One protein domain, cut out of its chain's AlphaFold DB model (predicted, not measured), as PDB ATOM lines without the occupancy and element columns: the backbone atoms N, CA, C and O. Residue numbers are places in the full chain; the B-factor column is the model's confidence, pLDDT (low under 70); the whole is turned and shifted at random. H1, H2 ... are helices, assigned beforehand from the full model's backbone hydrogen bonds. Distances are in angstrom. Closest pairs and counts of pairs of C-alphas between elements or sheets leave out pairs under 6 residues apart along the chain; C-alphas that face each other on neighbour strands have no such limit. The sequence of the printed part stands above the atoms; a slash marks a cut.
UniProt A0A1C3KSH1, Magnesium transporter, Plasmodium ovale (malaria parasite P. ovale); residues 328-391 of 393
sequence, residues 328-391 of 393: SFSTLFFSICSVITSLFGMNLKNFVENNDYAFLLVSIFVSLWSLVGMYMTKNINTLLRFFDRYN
ATOM      1  N   SER A 328      76.250 127.938 -21.735       90.94
ATOM      2  CA  SER A 328      75.337 129.081 -21.591       90.94
ATOM      3  C   SER A 328      75.964 130.240 -20.813       90.94
ATOM      4  O   SER A 328      75.928 131.383 -21.273       90.94
ATOM      5  N   PHE A 329      76.616 129.965 -19.679       88.44
ATOM      6  CA  PHE A 329      77.346 130.997 -18.932       88.44
ATOM      7  C   PHE A 329      78.510 131.584 -19.742       88.44
ATOM      8  O   PHE A 329      78.695 132.799 -19.753       88.44
ATOM      9  N   SER A 330      79.258 130.754 -20.476       87.44
ATOM     10  CA  SER A 330      80.317 131.238 -21.370       87.44
ATOM     11  C   SER A 330      79.763 132.167 -22.456       87.44
ATOM     12  O   SER A 330      80.344 133.219 -22.719       87.44
ATOM     13  N   THR A 331      78.626 131.817 -23.066       91.00
ATOM     14  CA  THR A 331      77.981 132.647 -24.095       91.00
ATOM     15  C   THR A 331      77.410 133.945 -23.532       91.00
ATOM     16  O   THR A 331      77.476 134.972 -24.205       91.00
ATOM     17  N   LEU A 332      76.912 133.939 -22.290       90.38
ATOM     18  CA  LEU A 332      76.437 135.140 -21.598       90.38
ATOM     19  C   LEU A 332      77.577 136.154 -21.462       90.38
ATOM     20  O   LEU A 332      77.437 137.305 -21.872       90.38
ATOM     21  N   PHE A 333      78.732 135.719 -20.958       88.38
ATOM     22  CA  PHE A 333      79.887 136.596 -20.780       88.38
ATOM     23  C   PHE A 333      80.461 137.095 -22.107       88.38
ATOM     24  O   PHE A 333      80.778 138.277 -22.229       88.38
ATOM     25  N   PHE A 334      80.497 136.241 -23.133       88.56
ATOM     26  CA  PHE A 334      80.850 136.672 -24.485       88.56
ATOM     27  C   PHE A 334      79.868 137.722 -25.034       88.56
ATOM     28  O   PHE A 334      80.291 138.689 -25.663       88.56
ATOM     29  N   SER A 335      78.570 137.584 -24.745       92.25
ATOM     30  CA  SER A 335      77.541 138.544 -25.170       92.25
ATOM     31  C   SER A 335      77.722 139.913 -24.507       92.25
ATOM     32  O   SER A 335      77.635 140.926 -25.195       92.25
ATOM     33  N   ILE A 336      78.051 139.965 -23.208       90.06
ATOM     34  CA  ILE A 336      78.360 141.227 -22.505       90.06
ATOM     35  C   ILE A 336      79.573 141.918 -23.143       90.06
ATOM     36  O   ILE A 336      79.509 143.106 -23.463       90.06
ATOM     37  N   CYS A 337      80.658 141.174 -23.389       90.00
ATOM     38  CA  CYS A 337      81.843 141.706 -24.067       90.00
ATOM     39  C   CYS A 337      81.523 142.214 -25.484       90.00
ATOM     40  O   CYS A 337      82.017 143.268 -25.890       90.00
ATOM     41  N   SER A 338      80.676 141.488 -26.221       91.00
ATOM     42  CA  SER A 338      80.245 141.852 -27.573       91.00
ATOM     43  C   SER A 338      79.457 143.164 -27.596       91.00
ATOM     44  O   SER A 338      79.737 144.022 -28.431       91.00
ATOM     45  N   VAL A 339      78.529 143.373 -26.654       92.00
ATOM     46  CA  VAL A 339      77.739 144.617 -26.563       92.00
ATOM     47  C   VAL A 339      78.638 145.826 -26.309       92.00
ATOM     48  O   VAL A 339      78.508 146.834 -27.000       92.00
ATOM     49  N   ILE A 340      79.581 145.722 -25.367       88.12
ATOM     50  CA  ILE A 340      80.520 146.811 -25.052       88.12
ATOM     51  C   ILE A 340      81.385 147.136 -26.271       88.12
ATOM     52  O   ILE A 340      81.488 148.293 -26.666       88.12
ATOM     53  N   THR A 341      81.959 146.109 -26.904       87.88
ATOM     54  CA  THR A 341      82.783 146.276 -28.111       87.88
ATOM     55  C   THR A 341      81.976 146.907 -29.246       87.88
ATOM     56  O   THR A 341      82.470 147.794 -29.935       87.88
ATOM     57  N   SER A 342      80.717 146.495 -29.408       89.75
ATOM     58  CA  SER A 342      79.826 147.021 -30.442       89.75
ATOM     59  C   SER A 342      79.493 148.494 -30.210       89.75
ATOM     60  O   SER A 342      79.616 149.269 -31.147       89.75
ATOM     61  N   LEU A 343      79.143 148.908 -28.983       87.12
ATOM     62  CA  LEU A 343      78.817 150.309 -28.658       87.12
ATOM     63  C   LEU A 343      79.971 151.278 -28.959       87.12
ATOM     64  O   LEU A 343      79.740 152.363 -29.490       87.12
ATOM     65  N   PHE A 344      81.211 150.886 -28.652       83.88
ATOM     66  CA  PHE A 344      82.401 151.690 -28.960       83.88
ATOM     67  C   PHE A 344      82.883 151.542 -30.412       83.88
ATOM     68  O   PHE A 344      83.624 152.393 -30.890       83.88
ATOM     69  N   GLY A 345      82.463 150.490 -31.121       83.12
ATOM     70  CA  GLY A 345      82.732 150.289 -32.547       83.12
ATOM     71  C   GLY A 345      81.766 151.027 -33.484       83.12
ATOM     72  O   GLY A 345      81.951 150.989 -34.700       83.12
ATOM     73  N   MET A 346      80.726 151.679 -32.953       84.56
ATOM     74  CA  MET A 346      79.772 152.455 -33.748       84.56
ATOM     75  C   MET A 346      80.359 153.808 -34.168       84.56
ATOM     76  O   MET A 346      80.995 154.495 -33.380       84.56
ATOM     77  N   ASN A 347      80.053 154.237 -35.395       81.44
ATOM     78  CA  ASN A 347      80.391 155.565 -35.922       81.44
ATOM     79  C   ASN A 347      79.402 156.644 -35.428       81.44
ATOM     80  O   ASN A 347      78.781 157.356 -36.217       81.44
ATOM     81  N   LEU A 348      79.174 156.693 -34.115       78.38
ATOM     82  CA  LEU A 348      78.359 157.700 -33.437       78.38
ATOM     83  C   LEU A 348      79.249 158.435 -32.442       78.38
ATOM     84  O   LEU A 348      80.038 157.784 -31.766       78.38
ATOM     85  N   LYS A 349      79.070 159.759 -32.322       73.25
ATOM     86  CA  LYS A 349      79.832 160.588 -31.377       73.25
ATOM     87  C   LYS A 349      79.713 160.038 -29.957       73.25
ATOM     88  O   LYS A 349      78.706 160.249 -29.282       73.25
ATOM     89  N   ASN A 350      80.776 159.399 -29.501       69.69
ATOM     90  CA  ASN A 350      81.005 159.045 -28.117       69.69
ATOM     91  C   ASN A 350      81.780 160.195 -27.460       69.69
ATOM     92  O   ASN A 350      82.850 160.590 -27.915       69.69
ATOM     93  N   PHE A 351      81.278 160.731 -26.343       72.81
ATOM     94  CA  PHE A 351      81.879 161.849 -25.587       72.81
ATOM     95  C   PHE A 351      83.286 161.562 -24.997       72.81
ATOM     96  O   PHE A 351      83.783 162.322 -24.170       72.81
ATOM     97  N   VAL A 352      83.923 160.460 -25.400       72.12
ATOM     98  CA  VAL A 352      85.201 159.928 -24.901       72.12
ATOM     99  C   VAL A 352      86.237 159.778 -26.038       72.12
ATOM    100  O   VAL A 352      87.368 159.379 -25.790       72.12
ATOM    101  N   GLU A 353      85.889 160.132 -27.281       69.56
ATOM    102  CA  GLU A 353      86.739 159.959 -28.480       69.56
ATOM    103  C   GLU A 353      88.055 160.752 -28.455       69.56
ATOM    104  O   GLU A 353      89.053 160.293 -28.997       69.56
ATOM    105  N   ASN A 354      88.082 161.916 -27.801       76.44
ATOM    106  CA  ASN A 354      89.258 162.799 -27.775       76.44
ATOM    107  C   ASN A 354      90.343 162.362 -26.771       76.44
ATOM    108  O   ASN A 354      91.320 163.083 -26.583       76.44
ATOM    109  N   ASN A 355      90.147 161.247 -26.060       80.06
ATOM    110  CA  ASN A 355      91.082 160.767 -25.047       80.06
ATOM    111  C   ASN A 355      91.919 159.601 -25.592       80.06
ATOM    112  O   ASN A 355      91.396 158.502 -25.788       80.06
ATOM    113  N   ASP A 356      93.230 159.816 -25.736       80.06
ATOM    114  CA  ASP A 356      94.198 158.825 -26.237       80.06
ATOM    115  C   ASP A 356      94.198 157.502 -25.441       80.06
ATOM    116  O   ASP A 356      94.572 156.450 -25.961       80.06
ATOM    117  N   TYR A 357      93.732 157.512 -24.186       84.06
ATOM    118  CA  TYR A 357      93.683 156.329 -23.317       84.06
ATOM    119  C   TYR A 357      92.366 155.535 -23.384       84.06
ATOM    120  O   TYR A 357      92.282 154.443 -22.815       84.06
ATOM    121  N   ALA A 358      91.328 156.040 -24.060       82.25
ATOM    122  CA  ALA A 358      89.986 155.447 -24.039       82.25
ATOM    123  C   ALA A 358      89.952 154.022 -24.618       82.25
ATOM    124  O   ALA A 358      89.389 153.108 -24.012       82.25
ATOM    125  N   PHE A 359      90.616 153.813 -25.758       82.19
ATOM    126  CA  PHE A 359      90.715 152.502 -26.407       82.19
ATOM    127  C   PHE A 359      91.414 151.463 -25.518       82.19
ATOM    128  O   PHE A 359      90.981 150.310 -25.415       82.19
ATOM    129  N   LEU A 360      92.480 151.886 -24.834       86.00
ATOM    130  CA  LEU A 360      93.255 151.035 -23.937       86.00
ATOM    131  C   LEU A 360      92.413 150.625 -22.718       86.00
ATOM    132  O   LEU A 360      92.400 149.450 -22.352       86.00
ATOM    133  N   LEU A 361      91.645 151.555 -22.142       86.00
ATOM    134  CA  LEU A 361      90.767 151.292 -20.999       86.00
ATOM    135  C   LEU A 361      89.671 150.270 -21.345       86.00
ATOM    136  O   LEU A 361      89.492 149.295 -20.613       86.00
ATOM    137  N   VAL A 362      88.987 150.434 -22.485       87.81
ATOM    138  CA  VAL A 362      87.950 149.486 -22.942       87.81
ATOM    139  C   VAL A 362      88.547 148.102 -23.217       87.81
ATOM    140  O   VAL A 362      87.968 147.094 -22.815       87.81
ATOM    141  N   SER A 363      89.735 148.039 -23.822       88.81
ATOM    142  CA  SER A 363      90.430 146.772 -24.094       88.81
ATOM    143  C   SER A 363      90.812 146.025 -22.809       88.81
ATOM    144  O   SER A 363      90.597 144.814 -22.710       88.81
ATOM    145  N   ILE A 364      91.320 146.737 -21.792       90.69
ATOM    146  CA  ILE A 364      91.591 146.156 -20.468       90.69
ATOM    147  C   ILE A 364      90.294 145.664 -19.829       90.69
ATOM    148  O   ILE A 364      90.262 144.553 -19.302       90.69
ATOM    149  N   PHE A 365      89.221 146.452 -19.902       88.06
ATOM    150  CA  PHE A 365      87.934 146.084 -19.321       88.06
ATOM    151  C   PHE A 365      87.374 144.800 -19.943       88.06
ATOM    152  O   PHE A 365      87.019 143.877 -19.214       88.06
ATOM    153  N   VAL A 366      87.358 144.693 -21.276       90.75
ATOM    154  CA  VAL A 366      86.882 143.496 -21.995       90.75
ATOM    155  C   VAL A 366      87.747 142.271 -21.678       90.75
ATOM    156  O   VAL A 366      87.212 141.185 -21.448       90.75
ATOM    157  N   SER A 367      89.071 142.439 -21.607       89.44
ATOM    158  CA  SER A 367      90.001 141.365 -21.230       89.44
ATOM    159  C   SER A 367      89.760 140.872 -19.798       89.44
ATOM    160  O   SER A 367      89.653 139.667 -19.551       89.44
ATOM    161  N   LEU A 368      89.582 141.798 -18.852       90.25
ATOM    162  CA  LEU A 368      89.324 141.485 -17.448       90.25
ATOM    163  C   LEU A 368      87.967 140.793 -17.276       90.25
ATOM    164  O   LEU A 368      87.879 139.778 -16.585       90.25
ATOM    165  N   TRP A 369      86.932 141.273 -17.971       87.94
ATOM    166  CA  TRP A 369      85.616 140.637 -18.000       87.94
ATOM    167  C   TRP A 369      85.722 139.206 -18.555       87.94
ATOM    168  O   TRP A 369      85.241 138.257 -17.939       87.94
ATOM    169  N   SER A 370      86.438 139.008 -19.666       89.12
ATOM    170  CA  SER A 370      86.662 137.680 -20.257       89.12
ATOM    171  C   SER A 370      87.337 136.701 -19.279       89.12
ATOM    172  O   SER A 370      86.883 135.562 -19.119       89.12
ATOM    173  N   LEU A 371      88.358 137.158 -18.547       88.56
ATOM    174  CA  LEU A 371      89.029 136.390 -17.493       88.56
ATOM    175  C   LEU A 371      88.081 136.012 -16.348       88.56
ATOM    176  O   LEU A 371      88.068 134.853 -15.922       88.56
ATOM    177  N   VAL A 372      87.251 136.954 -15.887       88.31
ATOM    178  CA  VAL A 372      86.213 136.695 -14.875       88.31
ATOM    179  C   VAL A 372      85.219 135.652 -15.385       88.31
ATOM    180  O   VAL A 372      84.894 134.711 -14.662       88.31
ATOM    181  N   GLY A 373      84.788 135.750 -16.643       87.31
ATOM    182  CA  GLY A 373      83.876 134.784 -17.247       87.31
ATOM    183  C   GLY A 373      84.457 133.369 -17.322       87.31
ATOM    184  O   GLY A 373      83.780 132.394 -16.980       87.31
ATOM    185  N   MET A 374      85.734 133.238 -17.692       85.75
ATOM    186  CA  MET A 374      86.442 131.952 -17.701       85.75
ATOM    187  C   MET A 374      86.622 131.382 -16.284       85.75
ATOM    188  O   MET A 374      86.479 130.176 -16.066       85.75
ATOM    189  N   TYR A 375      86.917 132.236 -15.303       87.25
ATOM    190  CA  TYR A 375      87.019 131.828 -13.903       87.25
ATOM    191  C   TYR A 375      85.670 131.319 -13.370       87.25
ATOM    192  O   TYR A 375      85.590 130.219 -12.821       87.25
ATOM    193  N   MET A 376      84.591 132.065 -13.614       84.81
ATOM    194  CA  MET A 376      83.237 131.710 -13.179       84.81
ATOM    195  C   MET A 376      82.727 130.419 -13.834       84.81
ATOM    196  O   MET A 376      82.164 129.563 -13.154       84.81
ATOM    197  N   THR A 377      82.974 130.218 -15.132       85.75
ATOM    198  CA  THR A 377      82.582 128.985 -15.844       85.75
ATOM    199  C   THR A 377      83.360 127.749 -15.380       85.75
ATOM    200  O   THR A 377      82.789 126.656 -15.308       85.75
ATOM    201  N   LYS A 378      84.636 127.894 -14.992       84.06
ATOM    202  CA  LYS A 378      85.399 126.811 -14.343       84.06
ATOM    203  C   LYS A 378      84.845 126.478 -12.956       84.06
ATOM    204  O   LYS A 378      84.687 125.299 -12.637       84.06
ATOM    205  N   ASN A 379      84.479 127.496 -12.177       85.62
ATOM    206  CA  ASN A 379      83.976 127.357 -10.808       85.62
ATOM    207  C   ASN A 379      82.445 127.176 -10.708       85.62
ATOM    208  O   ASN A 379      81.854 127.328  -9.636       85.62
ATOM    209  N   ILE A 380      81.777 126.803 -11.802       82.44
ATOM    210  CA  ILE A 380      80.316 126.642 -11.830       82.44
ATOM    211  C   ILE A 380      79.820 125.599 -10.829       82.44
ATOM    212  O   ILE A 380      78.771 125.781 -10.227       82.44
ATOM    213  N   ASN A 381      80.588 124.531 -10.593       79.31
ATOM    214  CA  ASN A 381      80.182 123.468  -9.671       79.31
ATOM    215  C   ASN A 381      80.094 123.978  -8.225       79.31
ATOM    216  O   ASN A 381      79.199 123.591  -7.481       79.31
ATOM    217  N   THR A 382      81.019 124.846  -7.818       81.00
ATOM    218  CA  THR A 382      80.984 125.500  -6.503       81.00
ATOM    219  C   THR A 382      79.872 126.534  -6.411       81.00
ATOM    220  O   THR A 382      79.272 126.670  -5.353       81.00
ATOM    221  N   LEU A 383      79.564 127.213  -7.517       73.25
ATOM    222  CA  LEU A 383      78.512 128.224  -7.580       73.25
ATOM    223  C   LEU A 383      77.120 127.581  -7.530       73.25
ATOM    224  O   LEU A 383      76.279 128.028  -6.763       73.25
ATOM    225  N   LEU A 384      76.916 126.469  -8.244       75.50
ATOM    226  CA  LEU A 384      75.716 125.635  -8.141       75.50
ATOM    227  C   LEU A 384      75.553 125.072  -6.728       75.50
ATOM    228  O   LEU A 384      74.481 125.190  -6.160       75.50
ATOM    229  N   ARG A 385      76.624 124.560  -6.104       76.00
ATOM    230  CA  ARG A 385      76.577 124.107  -4.699       76.00
ATOM    231  C   ARG A 385      76.275 125.228  -3.709       76.00
ATOM    232  O   ARG A 385      75.681 124.969  -2.670       76.00
ATOM    233  N   PHE A 386      76.741 126.443  -3.983       77.00
ATOM    234  CA  PHE A 386      76.399 127.616  -3.188       77.00
ATOM    235  C   PHE A 386      74.916 127.937  -3.372       77.00
ATOM    236  O   PHE A 386      74.193 128.023  -2.390       77.00
ATOM    237  N   PHE A 387      74.437 128.004  -4.612       73.12
ATOM    238  CA  PHE A 387      73.032 128.263  -4.901       73.12
ATOM    239  C   PHE A 387      72.117 127.184  -4.310       73.12
ATOM    240  O   PHE A 387      71.135 127.531  -3.680       73.12
ATOM    241  N   ASP A 388      72.481 125.902  -4.381       75.50
ATOM    242  CA  ASP A 388      71.741 124.795  -3.756       75.50
ATOM    243  C   ASP A 388      71.730 124.879  -2.222       75.50
ATOM    244  O   ASP A 388      70.743 124.513  -1.592       75.50
ATOM    245  N   ARG A 389      72.806 125.374  -1.591       72.00
ATOM    246  CA  ARG A 389      72.823 125.621  -0.136       72.00
ATOM    247  C   ARG A 389      71.949 126.801   0.278       72.00
ATOM    248  O   ARG A 389      71.511 126.831   1.423       72.00
ATOM    249  N   TYR A 390      71.754 127.774  -0.610       71.38
ATOM    250  CA  TYR A 390      70.997 128.996  -0.335       71.38
ATOM    251  C   TYR A 390      69.578 128.986  -0.934       71.38
ATOM    252  O   TYR A 390      68.757 129.808  -0.533       71.38
ATOM    253  N   ASN A 391      69.249 128.024  -1.799       49.59
ATOM    254  CA  ASN A 391      67.886 127.718  -2.218       49.59
ATOM    255  C   ASN A 391      67.194 126.876  -1.138       49.59
ATOM    256  O   ASN A 391      67.163 125.645  -1.162       49.59
TER     257      ASN A 391
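This is residues 328 to 391 of the 393 residues of the protein "Magnesium transporter" of Plasmodium ovale (malaria parasite P. ovale) (UniProt A0A1C3KSH1). What shape does the backbone make? It is a long helical hairpin: H1 and H2 lie side by side and run opposite ways, joined at one end by a long loop, and beyond the other end of H2 residues 381 to 391 stick out, most of them in H3. What is it built of, and how large is it? The printed part has 64 residues with three named helices, H1, H2 and H3 in that order, and no named strand: the class is all helix. The outline is a rod of 49 by 18 by 17 A, only just loose, close to extended, with a radius of gyration of the C-alphas of 15.9 A.

How do the first two helices stand? H1, residues 328 to 345, and H2, residues 358 to 378, touch and form a hairpin, opposite ways at a shallow tilt of 5 degrees. Their closest C-alphas, those of Phe 333 and Gly 373, are 5.6 A apart. Where is the third? H3, residues 380 to 390, is apart from H1, and H2 and H3 meet only through their link. Are the helix backbones complete? In H1, H2 and H3 every O i to N i+4 pair is within hydrogen-bond range.

Where does H1 begin, and how long is it? C-alpha 328 is at (75.337, 129.081, -21.591), and H1 measures 25.0 A from first to last C-alpha. How long are the others? H2 measures 30.6 A, and H3 measures 15.0 A, ending with C-alpha 390 at (70.997, 128.996, -0.335).

Which C-alphas are farthest apart? Those of Asn 354 and Arg 389, at 49.2 A. Is there a cut, and which links are long? The printed part has no cut; the link from H1 to H2, 12 residues, is long, and that from H2 to H3 is tight. Where is confidence low? Residues 350, 353 and 391 are under 70, and the mean pLDDT of the printed part is 83.2.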